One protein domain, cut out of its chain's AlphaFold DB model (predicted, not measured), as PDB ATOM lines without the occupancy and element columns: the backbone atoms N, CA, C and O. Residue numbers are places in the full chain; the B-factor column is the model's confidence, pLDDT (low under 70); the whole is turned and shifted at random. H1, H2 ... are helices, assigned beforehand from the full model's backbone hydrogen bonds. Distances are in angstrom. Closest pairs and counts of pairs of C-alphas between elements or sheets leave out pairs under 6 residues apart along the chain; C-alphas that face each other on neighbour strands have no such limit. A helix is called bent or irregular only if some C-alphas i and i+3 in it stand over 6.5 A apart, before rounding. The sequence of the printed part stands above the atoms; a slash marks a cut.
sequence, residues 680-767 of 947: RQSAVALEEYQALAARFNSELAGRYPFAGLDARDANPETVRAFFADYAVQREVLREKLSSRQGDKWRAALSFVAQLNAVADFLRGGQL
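What this domain is: This is residues 680 to 767 of the 947 residues of an uncharacterized protein of Parvibium lacunae (UniProt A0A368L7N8). The longest helix, the bent H2, folds back beside H1 like a bow beside its string, its arms H2a and H2b meeting different parts of H1, while H3 runs aslant across one side of this pair, near both but touching neither. The long loop 700 to 715 makes one end of the elongated body. The printed part has 88 residues with three named helices in the order H1, H2, H3 and no named strand; the class is all helix. It is compact, with a radius of gyration of the C-alphas of 13.5 A, and spans 39 by 25 by 18 A.

How they stand to each other: H2, residues 716 to 738, was assigned as one helix by its hydrogen bonds but is bent: C-alphas 728 and 731 are 7.5 A apart. Its arms H2a, residues 716 to 728, and H2b, residues 731 to 738, are only just about perpendicular, at 70.4 degrees. H1, residues 680 to 699, forms a helical hairpin with H2a, opposite ways at a shallow tilt of 17 degrees; they only just touch, with 3 pairs of C-alphas within 8 A, the closest Glu 699 and Thr 718 at 7.1 A. H1 touches H2b with residues 685 to 689 alone, the closest C-alphas being Ala 685 and Lys 736, 5.5 A. H3, residues 743 to 761, is close to H2a but not clearly touching, the closest C-alphas being Phe 723 and Ala 759, 6.3 A. Each O i to N i+4 pair is within hydrogen-bond range in H1 and H2b, against 8 of 9 in H2a and 13 of 15 in H3.

Where its parts are: H2a is 19.1 A long and H2b 10.2 A. H1 runs 29.0 A from C-alpha 680 at (12.050, -13.122, -2.785). H3 runs 27.5 A to C-alpha 761 at (-10.294, -10.105, -29.194) and is only just irregular, C-alphas 744 and 747 being 6.7 A apart.

The domain as a whole: The C-alphas farthest apart, Arg 680 and Asp 710, are 41.9 A apart. The printed part has no cut; the link H1 to H2 is long and H2 to H3 tight. Mean pLDDT of the printed part is 81.9, with residues 702, 710 to 711, 744 and 764 to 765 under 70.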
ATOM      1  N   ARG A 680      11.381 -13.944  -1.760       73.19
ATOM      2  CA  ARG A 680      12.050 -13.122  -2.785       73.19
ATOM      3  C   ARG A 680      11.502 -13.319  -4.204       73.19
ATOM      4  O   ARG A 680      11.465 -12.362  -4.975       73.19
ATOM      5  N   GLN A 681      11.103 -14.531  -4.586       73.94
ATOM      6  CA  GLN A 681      10.596 -14.784  -5.939       73.94
ATOM      7  C   GLN A 681       9.184 -14.220  -6.121       73.94
ATOM      8  O   GLN A 681       8.861 -13.715  -7.197       73.94
ATOM      9  N   SER A 682       8.362 -14.265  -5.072       73.62
ATOM     10  CA  SER A 682       7.055 -13.609  -5.043       73.62
ATOM     11  C   SER A 682       7.187 -12.086  -5.073       73.62
ATOM     12  O   SER A 682       6.424 -11.441  -5.789       73.62
ATOM     13  N   ALA A 683       8.198 -11.512  -4.410       72.00
ATOM     14  CA  ALA A 683       8.486 -10.078  -4.489       72.00
ATOM     15  C   ALA A 683       8.831  -9.618  -5.923       72.00
ATOM     16  O   ALA A 683       8.305  -8.608  -6.383       72.00
ATOM     17  N   VAL A 684       9.647 -10.384  -6.661       74.94
ATOM     18  CA  VAL A 684       9.982 -10.084  -8.070       74.94
ATOM     19  C   VAL A 684       8.770 -10.250  -8.996       74.94
ATOM     20  O   VAL A 684       8.561  -9.447  -9.903       74.94
ATOM     21  N   ALA A 685       7.954 -11.288  -8.790       78.56
ATOM     22  CA  ALA A 685       6.734 -11.487  -9.576       78.56
ATOM     23  C   ALA A 685       5.700 -10.375  -9.324       78.56
ATOM     24  O   ALA A 685       4.993  -9.967 -10.247       78.56
ATOM     25  N   LEU A 686       5.629  -9.876  -8.085       77.38
ATOM     26  CA  LEU A 686       4.746  -8.781  -7.702       77.38
ATOM     27  C   LEU A 686       5.144  -7.477  -8.395       77.38
ATOM     28  O   LEU A 686       4.266  -6.788  -8.902       77.38
ATOM     29  N   GLU A 687       6.436  -7.159  -8.465       76.56
ATOM     30  CA  GLU A 687       6.931  -5.932  -9.104       76.56
ATOM     31  C   GLU A 687       6.536  -5.852 -10.590       76.56
ATOM     32  O   GLU A 687       5.992  -4.848 -11.052       76.56
ATOM     33  N   GLU A 688       6.715  -6.951 -11.323       79.50
ATOM     34  CA  GLU A 688       6.353  -7.053 -12.745       79.50
ATOM     35  C   GLU A 688       4.841  -6.959 -12.965       79.50
ATOM     36  O   GLU A 688       4.358  -6.265 -13.865       79.50
ATOM     37  N   TYR A 689       4.069  -7.623 -12.103       86.19
ATOM     38  CA  TYR A 689       2.617  -7.524 -12.127       86.19
ATOM     39  C   TYR A 689       2.136  -6.100 -11.820       86.19
ATOM     40  O   TYR A 689       1.253  -5.582 -12.506       86.19
ATOM     41  N   GLN A 690       2.728  -5.441 -10.824       79.56
ATOM     42  CA  GLN A 690       2.364  -4.086 -10.424       79.56
ATOM     43  C   GLN A 690       2.675  -3.057 -11.504       79.56
ATOM     44  O   GLN A 690       1.883  -2.134 -11.688       79.56
ATOM     45  N   ALA A 691       3.771  -3.219 -12.249       80.88
ATOM     46  CA  ALA A 691       4.076  -2.357 -13.386       80.88
ATOM     47  C   ALA A 691       2.965  -2.417 -14.452       80.88
ATOM     48  O   ALA A 691       2.479  -1.370 -14.894       80.88
ATOM     49  N   LEU A 692       2.501  -3.626 -14.800       87.62
ATOM     50  CA  LEU A 692       1.359  -3.815 -15.698       87.62
ATOM     51  C   LEU A 692       0.071  -3.227 -15.107       87.62
ATOM     52  O   LEU A 692      -0.630  -2.477 -15.787       87.62
ATOM     53  N   ALA A 693      -0.241  -3.564 -13.854       84.94
ATOM     54  CA  ALA A 693      -1.465  -3.140 -13.184       84.94
ATOM     55  C   ALA A 693      -1.554  -1.611 -13.080       84.94
ATOM     56  O   ALA A 693      -2.581  -1.022 -13.409       84.94
ATOM     57  N   ALA A 694      -0.454  -0.955 -12.695       76.44
ATOM     58  CA  ALA A 694      -0.368   0.498 -12.603       76.44
ATOM     59  C   ALA A 694      -0.560   1.163 -13.961       76.44
ATOM     60  O   ALA A 694      -1.297   2.143 -14.063       76.44
ATOM     61  N   ARG A 695       0.056   0.620 -15.013       83.44
ATOM     62  CA  ARG A 695      -0.139   1.144 -16.362       83.44
ATOM     63  C   ARG A 695      -1.591   0.988 -16.814       83.44
ATOM     64  O   ARG A 695      -2.177   1.970 -17.264       83.44
ATOM     65  N   PHE A 696      -2.178  -0.197 -16.643       87.88
ATOM     66  CA  PHE A 696      -3.575  -0.457 -16.998       87.88
ATOM     67  C   PHE A 696      -4.525   0.514 -16.291       87.88
ATOM     68  O   PHE A 696      -5.348   1.148 -16.950       87.88
ATOM     69  N   ASN A 697      -4.367   0.684 -14.974       78.81
ATOM     70  CA  ASN A 697      -5.198   1.604 -14.199       78.81
ATOM     71  C   ASN A 697      -5.031   3.056 -14.668       78.81
ATOM     72  O   ASN A 697      -6.006   3.773 -14.858       78.81
ATOM     73  N   SER A 698      -3.797   3.459 -14.980       70.69
ATOM     74  CA  SER A 698      -3.502   4.821 -15.425       70.69
ATOM     75  C   SER A 698      -4.015   5.156 -16.835       70.69
ATOM     76  O   SER A 698      -4.442   6.288 -17.079       70.69
ATOM     77  N   GLU A 699      -3.970   4.202 -17.770       79.94
ATOM     78  CA  GLU A 699      -4.235   4.444 -19.195       79.94
ATOM     79  C   GLU A 699      -5.645   4.017 -19.623       79.94
ATOM     80  O   GLU A 699      -6.253   4.688 -20.461       79.94
ATOM     81  N   LEU A 700      -6.169   2.921 -19.060       85.62
ATOM     82  CA  LEU A 700      -7.371   2.244 -19.552       85.62
ATOM     83  C   LEU A 700      -8.506   2.170 -18.530       85.62
ATOM     84  O   LEU A 700      -9.661   2.337 -18.923       85.62
ATOM     85  N   ALA A 701      -8.218   1.941 -17.245       79.31
ATOM     86  CA  ALA A 701      -9.270   1.849 -16.235       79.31
ATOM     87  C   ALA A 701     -10.067   3.159 -16.120       79.31
ATOM     88  O   ALA A 701      -9.587   4.255 -16.421       79.31
ATOM     89  N   GLY A 702     -11.339   3.034 -15.735       69.75
ATOM     90  CA  GLY A 702     -12.255   4.176 -15.661       69.75
ATOM     91  C   GLY A 702     -12.703   4.727 -17.023       69.75
ATOM     92  O   GLY A 702     -13.425   5.721 -17.061       69.75
ATOM     93  N   ARG A 703     -12.321   4.093 -18.143       79.69
ATOM     94  CA  ARG A 703     -12.697   4.507 -19.502       79.69
ATOM     95  C   ARG A 703     -13.383   3.376 -20.254       79.69
ATOM     96  O   ARG A 703     -12.919   2.243 -20.220       79.69
ATOM     97  N   TYR A 704     -14.465   3.666 -20.968       86.31
ATOM     98  CA  TYR A 704     -15.172   2.668 -21.775       86.31
ATOM     99  C   TYR A 704     -14.270   2.143 -22.917       86.31
ATOM    100  O   TYR A 704     -13.667   2.977 -23.595       86.31
ATOM    101  N   PRO A 705     -14.133   0.821 -23.176       90.31
ATOM    102  CA  PRO A 705     -14.914  -0.318 -22.658       90.31
ATOM    103  C   PRO A 705     -14.396  -0.954 -21.349       90.31
ATOM    104  O   PRO A 705     -14.985  -1.903 -20.838       90.31
ATOM    105  N   PHE A 706     -13.324  -0.440 -20.751       89.75
ATOM    106  CA  PHE A 706     -12.774  -0.893 -19.460       89.75
ATOM    107  C   PHE A 706     -13.490  -0.267 -18.248       89.75
ATOM    108  O   PHE A 706     -13.045  -0.381 -17.115       89.75
ATOM    109  N   ALA A 707     -14.627   0.391 -18.454       81.31
ATOM    110  CA  ALA A 707     -15.488   0.951 -17.416       81.31
ATOM    111  C   ALA A 707     -16.954   0.883 -17.861       81.31
ATOM    112  O   ALA A 707     -17.230   0.505 -18.999       81.31
ATOM    113  N   GLY A 708     -17.888   1.207 -16.962       76.56
ATOM    114  CA  GLY A 708     -19.326   1.155 -17.257       76.56
ATOM    115  C   GLY A 708     -19.731   1.980 -18.485       76.56
ATOM    116  O   GLY A 708     -18.968   2.827 -18.947       76.56
ATOM    117  N   LEU A 709     -20.938   1.732 -18.999       77.44
ATOM    118  CA  LEU A 709     -21.459   2.365 -20.217       77.44
ATOM    119  C   LEU A 709     -21.398   3.900 -20.168       77.44
ATOM    120  O   LEU A 709     -21.081   4.519 -21.173       77.44
ATOM    121  N   ASP A 710     -21.576   4.526 -19.009       69.00
ATOM    122  CA  ASP A 710     -21.560   5.995 -18.890       69.00
ATOM    123  C   ASP A 710     -20.154   6.605 -18.802       69.00
ATOM    124  O   ASP A 710     -19.989   7.825 -18.767       69.00
ATOM    125  N   ALA A 711     -19.114   5.770 -18.769       67.94
ATOM    126  CA  ALA A 711     -17.744   6.246 -18.698       67.94
ATOM    127  C   ALA A 711     -17.304   6.898 -20.016       67.94
ATOM    128  O   ALA A 711     -17.728   6.534 -21.120       67.94
ATOM    129  N   ARG A 712     -16.367   7.840 -19.894       74.38
ATOM    130  CA  ARG A 712     -15.717   8.479 -21.039       74.38
ATOM    131  C   ARG A 712     -14.972   7.431 -21.868       74.38
ATOM    132  O   ARG A 712     -14.354   6.526 -21.309       74.38
ATOM    133  N   ASP A 713     -14.996   7.563 -23.188       80.12
ATOM    134  CA  ASP A 713     -14.347   6.589 -24.066       80.12
ATOM    135  C   ASP A 713     -12.823   6.556 -23.887       80.12
ATOM    136  O   ASP A 713     -12.150   7.591 -23.806       80.12
ATOM    137  N   ALA A 714     -12.268   5.345 -23.856       80.81
ATOM    138  CA  ALA A 714     -10.840   5.114 -23.970       80.81
ATOM    139  C   ALA A 714     -10.398   5.548 -25.366       80.81
ATOM    140  O   ALA A 714     -11.034   5.203 -26.364       80.81
ATOM    141  N   ASN A 715      -9.300   6.298 -25.451       82.25
ATOM    142  CA  ASN A 715      -8.760   6.685 -26.746       82.25
ATOM    143  C   ASN A 715      -8.312   5.411 -27.495       82.25
ATOM    144  O   ASN A 715      -7.455   4.695 -26.966       82.25
ATOM    145  N   PRO A 716      -8.844   5.121 -28.701       84.50
ATOM    146  CA  PRO A 716      -8.459   3.938 -29.468       84.50
ATOM    147  C   PRO A 716      -6.949   3.814 -29.671       84.50
ATOM    148  O   PRO A 716      -6.407   2.715 -29.613       84.50
ATOM    149  N   GLU A 717      -6.250   4.937 -29.827       81.56
ATOM    150  CA  GLU A 717      -4.800   4.950 -30.012       81.56
ATOM    151  C   GLU A 717      -4.036   4.538 -28.753       81.56
ATOM    152  O   GLU A 717      -3.065   3.785 -28.829       81.56
ATOM    153  N   THR A 718      -4.510   4.959 -27.577       82.56
ATOM    154  CA  THR A 718      -3.961   4.513 -26.290       82.56
ATOM    155  C   THR A 718      -4.203   3.020 -26.086       82.56
ATOM    156  O   THR A 718      -3.291   2.311 -25.673       82.56
ATOM    157  N   VAL A 719      -5.394   2.520 -26.442       87.88
ATOM    158  CA  VAL A 719      -5.704   1.081 -26.394       87.88
ATOM    159  C   VAL A 719      -4.770   0.300 -27.317       87.88
ATOM    160  O   VAL A 719      -4.171  -0.687 -26.893       87.88
ATOM    161  N   ARG A 720      -4.582   0.761 -28.557       86.19
ATOM    162  CA  ARG A 720      -3.666   0.139 -29.520       86.19
ATOM    163  C   ARG A 720      -2.237   0.068 -28.980       86.19
ATOM    164  O   ARG A 720      -1.642  -1.006 -29.001       86.19
ATOM    165  N   ALA A 721      -1.711   1.181 -28.471       83.94
ATOM    166  CA  ALA A 721      -0.361   1.243 -27.912       83.94
ATOM    167  C   ALA A 721      -0.194   0.327 -26.686       83.94
ATOM    168  O   ALA A 721       0.782  -0.416 -26.603       83.94
ATOM    169  N   PHE A 722      -1.170   0.319 -25.772       91.25
ATOM    170  CA  PHE A 722      -1.148  -0.548 -24.594       91.25
ATOM    171  C   PHE A 722      -1.057  -2.030 -24.976       91.25
ATOM    172  O   PHE A 722      -0.200  -2.750 -24.463       91.25
ATOM    173  N   PHE A 723      -1.913  -2.495 -25.893       91.88
ATOM    174  CA  PHE A 723      -1.933  -3.909 -26.279       91.88
ATOM    175  C   PHE A 723      -0.750  -4.318 -27.164       91.88
ATOM    176  O   PHE A 723      -0.349  -5.481 -27.104       91.88
ATOM    177  N   ALA A 724      -0.151  -3.385 -27.909       87.06
ATOM    178  CA  ALA A 724       1.097  -3.626 -28.629       87.06
ATOM    179  C   ALA A 724       2.260  -3.909 -27.662       87.06
ATOM    180  O   ALA A 724       2.978  -4.894 -27.828       87.06
ATOM    181  N   ASP A 725       2.403  -3.105 -26.608       86.56
ATOM    182  CA  ASP A 725       3.443  -3.313 -25.595       86.56
ATOM    183  C   ASP A 725       3.171  -4.551 -24.732       86.56
ATOM    184  O   ASP A 725       4.085  -5.320 -24.422       86.56
ATOM    185  N   TYR A 726       1.906  -4.772 -24.357       91.12
ATOM    186  CA  TYR A 726       1.507  -5.944 -23.581       91.12
ATOM    187  C   TYR A 726       1.837  -7.247 -24.315       91.12
ATOM    188  O   TYR A 726       2.303  -8.199 -23.689       91.12
ATOM    189  N   ALA A 727       1.674  -7.283 -25.642       87.88
ATOM    190  CA  ALA A 727       2.010  -8.451 -26.452       87.88
ATOM    191  C   ALA A 727       3.489  -8.867 -26.321       87.88
ATOM    192  O   ALA A 727       3.780 -10.061 -26.342       87.88
ATOM    193  N   VAL A 728       4.409  -7.914 -26.122       87.88
ATOM    194  CA  VAL A 728       5.846  -8.188 -25.926       87.88
ATOM    195  C   VAL A 728       6.124  -8.809 -24.552       87.88
ATOM    196  O   VAL A 728       6.999  -9.662 -24.419       87.88
ATOM    197  N   GLN A 729       5.379  -8.402 -23.521       87.50
ATOM    198  CA  GLN A 729       5.630  -8.783 -22.122       87.50
ATOM    199  C   GLN A 729       4.791  -9.982 -21.648       87.50
ATOM    200  O   GLN A 729       5.088 -10.573 -20.608       87.50
ATOM    201  N   ARG A 730       3.753 -10.360 -22.406       88.25
ATOM    202  CA  ARG A 730       2.744 -11.370 -22.038       88.25
ATOM    203  C   ARG A 730       3.349 -12.705 -21.601       88.25
ATOM    204  O   ARG A 730       2.963 -13.224 -20.556       88.25
ATOM    205  N   GLU A 731       4.298 -13.252 -22.361       86.00
ATOM    206  CA  GLU A 731       4.894 -14.562 -22.056       86.00
ATOM    207  C   GLU A 731       5.804 -14.528 -20.824       86.00
ATOM    208  O   GLU A 731       5.718 -15.415 -19.977       86.00
ATOM    209  N   VAL A 732       6.599 -13.464 -20.671       85.50
ATOM    210  CA  VAL A 732       7.464 -13.265 -19.497       85.50
ATOM    211  C   VAL A 732       6.622 -13.145 -18.228       85.50
ATOM    212  O   VAL A 732       6.916 -13.773 -17.211       85.50
ATOM    213  N   LEU A 733       5.533 -12.374 -18.284       85.88
ATOM    214  CA  LEU A 733       4.627 -12.225 -17.153       85.88
ATOM    215  C   LEU A 733       3.915 -13.545 -16.825       85.88
ATOM    216  O   LEU A 733       3.792 -13.908 -15.655       85.88
ATOM    217  N   ARG A 734       3.487 -14.297 -17.846       84.81
ATOM    218  CA  ARG A 734       2.866 -15.616 -17.671       84.81
ATOM    219  C   ARG A 734       3.809 -16.584 -16.961       84.81
ATOM    220  O   ARG A 734       3.378 -17.255 -16.028       84.81
ATOM    221  N   GLU A 735       5.077 -16.634 -17.362       84.69
ATOM    222  CA  GLU A 735       6.090 -17.479 -16.727       84.69
ATOM    223  C   GLU A 735       6.260 -17.126 -15.244       84.69
ATOM    224  O   GLU A 735       6.100 -17.996 -14.383       84.69
ATOM    225  N   LYS A 736       6.466 -15.838 -14.931       82.75
ATOM    226  CA  LYS A 736       6.685 -15.349 -13.557       82.75
ATOM    227  C   LYS A 736       5.495 -15.595 -12.615       82.75
ATOM    228  O   LYS A 736       5.702 -15.762 -11.406       82.75
ATOM    229  N   LEU A 737       4.274 -15.637 -13.157       83.62
ATOM    230  CA  LEU A 737       3.029 -15.856 -12.408       83.62
ATOM    231  C   LEU A 737       2.581 -17.329 -12.343       83.62
ATOM    232  O   LEU A 737       1.808 -17.683 -11.456       83.62
ATOM    233  N   SER A 738       3.048 -18.194 -13.251       77.06
ATOM    234  CA  SER A 738       2.503 -19.550 -13.459       77.06
ATOM    235  C   SER A 738       2.621 -20.509 -12.267       77.06
ATOM    236  O   SER A 738       1.776 -21.385 -12.103       77.06
ATOM    237  N   SER A 739       3.642 -20.347 -11.421       73.25
ATOM    238  CA  SER A 739       3.897 -21.204 -10.255       73.25
ATOM    239  C   SER A 739       3.315 -20.663  -8.943       73.25
ATOM    240  O   SER A 739       3.531 -21.255  -7.885       73.25
ATOM    241  N   ARG A 740       2.584 -19.541  -8.982       82.75
ATOM    242  CA  ARG A 740       2.098 -18.846  -7.782       82.75
ATOM    243  C   ARG A 740       0.753 -19.405  -7.309       82.75
ATOM    244  O   ARG A 740      -0.136 -19.676  -8.112       82.75
ATOM    245  N   GLN A 741       0.594 -19.564  -5.994       73.19
ATOM    246  CA  GLN A 741      -0.608 -20.127  -5.360       73.19
ATOM    247  C   GLN A 741      -1.118 -19.225  -4.226       73.19
ATOM    248  O   GLN A 741      -0.361 -18.436  -3.669       73.19
ATOM    249  N   GLY A 742      -2.400 -19.353  -3.874       74.69
ATOM    250  CA  GLY A 742      -3.057 -18.592  -2.800       74.69
ATOM    251  C   GLY A 742      -4.117 -17.605  -3.300       74.69
ATOM    252  O   GLY A 742      -4.145 -17.244  -4.478       74.69
ATOM    253  N   ASP A 743      -5.002 -17.169  -2.395       70.56
ATOM    254  CA  ASP A 743      -6.110 -16.247  -2.707       70.56
ATOM    255  C   ASP A 743      -5.614 -14.951  -3.365       70.56
ATOM    256  O   ASP A 743      -6.177 -14.498  -4.361       70.56
ATOM    257  N   LYS A 744      -4.483 -14.454  -2.854       68.88
ATOM    258  CA  LYS A 744      -3.702 -13.306  -3.325       68.88
ATOM    259  C   LYS A 744      -3.413 -13.338  -4.836       68.88
ATOM    260  O   LYS A 744      -3.711 -12.394  -5.558       68.88
ATOM    261  N   TRP A 745      -2.876 -14.443  -5.352       79.94
ATOM    262  CA  TRP A 745      -2.505 -14.561  -6.769       79.94
ATOM    263  C   TRP A 745      -3.696 -14.864  -7.679       79.94
ATOM    264  O   TRP A 745      -3.626 -14.629  -8.886       79.94
ATOM    265  N   ARG A 746      -4.816 -15.342  -7.122       83.81
ATOM    266  CA  ARG A 746      -5.984 -15.757  -7.906       83.81
ATOM    267  C   ARG A 746      -6.597 -14.608  -8.697       83.81
ATOM    268  O   ARG A 746      -6.899 -14.801  -9.873       83.81
ATOM    269  N   ALA A 747      -6.773 -13.424  -8.104       81.06
ATOM    270  CA  ALA A 747      -7.356 -12.316  -8.864       81.06
ATOM    271  C   ALA A 747      -6.342 -11.629  -9.793       81.06
ATOM    272  O   ALA A 747      -6.750 -11.128 -10.836       81.06
ATOM    273  N   ALA A 748      -5.035 -11.695  -9.505       84.94
ATOM    274  CA  ALA A 748      -3.998 -11.231 -10.431       84.94
ATOM    275  C   ALA A 748      -3.979 -12.112 -11.690       84.94
ATOM    276  O   ALA A 748      -4.033 -11.609 -12.811       84.94
ATOM    277  N   LEU A 749      -4.013 -13.437 -11.499       88.25
ATOM    278  CA  LEU A 749      -4.151 -14.418 -12.575       88.25
ATOM    279  C   LEU A 749      -5.477 -14.257 -13.330       88.25
ATOM    280  O   LEU A 749      -5.488 -14.345 -14.554       88.25
ATOM    281  N   SER A 750      -6.582 -13.972 -12.631       88.19
ATOM    282  CA  SER A 750      -7.880 -13.702 -13.264       88.19
ATOM    283  C   SER A 750      -7.850 -12.438 -14.123       88.19
ATOM    284  O   SER A 750      -8.293 -12.476 -15.270       88.19
ATOM    285  N   PHE A 751      -7.277 -11.343 -13.617       90.88
ATOM    286  CA  PHE A 751      -7.091 -10.106 -14.373       90.88
ATOM    287  C   PHE A 751      -6.232 -10.343 -15.619       90.88
ATOM    288  O   PHE A 751      -6.639  -9.972 -16.716       90.88
ATOM    289  N   VAL A 752      -5.086 -11.017 -15.480       91.44
ATOM    290  CA  VAL A 752      -4.212 -11.347 -16.619       91.44
ATOM    291  C   VAL A 752      -4.936 -12.247 -17.624       91.44
ATOM    292  O   VAL A 752      -4.805 -12.044 -18.828       91.44
ATOM    293  N   ALA A 753      -5.751 -13.201 -17.170       89.75
ATOM    294  CA  ALA A 753      -6.559 -14.041 -18.053       89.75
ATOM    295  C   ALA A 753      -7.637 -13.244 -18.811       89.75
ATOM    296  O   ALA A 753      -7.813 -13.451 -20.011       89.75
ATOM    297  N   GLN A 754      -8.321 -12.306 -18.151       90.81
ATOM    298  CA  GLN A 754      -9.270 -11.396 -18.806       90.81
ATOM    299  C   GLN A 754      -8.556 -10.492 -19.814       90.81
ATOM    300  O   GLN A 754      -9.013 -10.339 -20.945       90.81
ATOM    301  N   LEU A 755      -7.399  -9.946 -19.438       92.44
ATOM    302  CA  LEU A 755      -6.601  -9.089 -20.307       92.44
ATOM    303  C   LEU A 755      -6.088  -9.844 -21.540       92.44
ATOM    304  O   LEU A 755      -6.113  -9.296 -22.637       92.44
ATOM    305  N   ASN A 756      -5.708 -11.114 -21.382       90.81
ATOM    306  CA  ASN A 756      -5.381 -12.017 -22.484       90.81
ATOM    307  C   ASN A 756      -6.566 -12.199 -23.439       90.81
ATOM    308  O   ASN A 756      -6.397 -12.052 -24.645       90.81
ATOM    309  N   ALA A 757      -7.769 -12.451 -22.914       89.50
ATOM    310  CA  ALA A 757      -8.970 -12.590 -23.738       89.50
ATOM    311  C   ALA A 757      -9.294 -11.299 -24.513       89.50
ATOM    312  O   ALA A 757      -9.653 -11.356 -25.689       89.50
ATOM    313  N   VAL A 758      -9.113 -10.130 -23.884       91.00
ATOM    314  CA  VAL A 758      -9.263  -8.830 -24.555       91.00
ATOM    315  C   VAL A 758      -8.171  -8.613 -25.601       91.00
ATOM    316  O   VAL A 758      -8.476  -8.146 -26.694       91.00
ATOM    317  N   ALA A 759      -6.918  -8.967 -25.314       89.12
ATOM    318  CA  ALA A 759      -5.824  -8.871 -26.277       89.12
ATOM    319  C   ALA A 759      -6.093  -9.745 -27.510       89.12
ATOM    320  O   ALA A 759      -5.880  -9.297 -28.636       89.12
ATOM    321  N   ASP A 760      -6.613 -10.956 -27.308       86.75
ATOM    322  CA  ASP A 760      -6.958 -11.881 -28.388       86.75
ATOM    323  C   ASP A 760      -8.150 -11.354 -29.210       86.75
ATOM    324  O   ASP A 760      -8.112 -11.389 -30.443       86.75
ATOM    325  N   PHE A 761      -9.163 -10.781 -28.548       86.88
ATOM    326  CA  PHE A 761     -10.294 -10.105 -29.194       86.88
ATOM    327  C   PHE A 761      -9.856  -8.886 -30.009       86.88
ATOM    328  O   PHE A 761     -10.188  -8.783 -31.184       86.88
ATOM    329  N   LEU A 762      -9.061  -7.992 -29.415       86.00
ATOM    330  CA  LEU A 762      -8.529  -6.790 -30.060       86.00
ATOM    331  C   LEU A 762      -7.391  -7.084 -31.045       86.00
ATOM    332  O   LEU A 762      -6.877  -6.143 -31.658       86.00
ATOM    333  N   ARG A 763      -6.977  -8.352 -31.191       82.31
ATOM    334  CA  ARG A 763      -5.844  -8.779 -32.030       82.31
ATOM    335  C   ARG A 763      -4.560  -8.009 -31.710       82.31
ATOM    336  O   ARG A 763      -3.907  -7.476 -32.600       82.31
ATOM    337  N   GLY A 764      -4.240  -7.858 -30.426       64.50
ATOM    338  CA  GLY A 764      -3.094  -7.060 -29.977       64.50
ATOM    339  C   GLY A 764      -3.204  -5.570 -30.332       64.50
ATOM    340  O   GLY A 764      -2.188  -4.908 -30.499       64.50
ATOM    341  N   GLY A 765      -4.425  -5.045 -30.495       64.81
ATOM    342  CA  GLY A 765      -4.692  -3.646 -30.846       64.81
ATOM    343  C   GLY A 765      -4.905  -3.384 -32.343       64.81
ATOM    344  O   GLY A 765      -5.258  -2.267 -32.712       64.81
ATOM    345  N   GLN A 766      -4.753  -4.392 -33.210       72.88
ATOM    346  CA  GLN A 766      -4.884  -4.257 -34.671       72.88
ATOM    347  C   GLN A 766      -6.314  -3.957 -35.151       72.88
ATOM    348  O   GLN A 766      -6.501  -3.506 -36.283       72.88
ATOM    349  N   LEU A 767      -7.331  -4.171 -34.308       74.94
ATOM    350  CA  LEU A 767      -8.698  -3.735 -34.620       74.94
ATOM    351  C   LEU A 767      -8.821  -2.211 -34.737       74.94
ATOM    352  O   LEU A 767      -9.684  -1.719 -35.462       74.94
TER     353      LEU A 767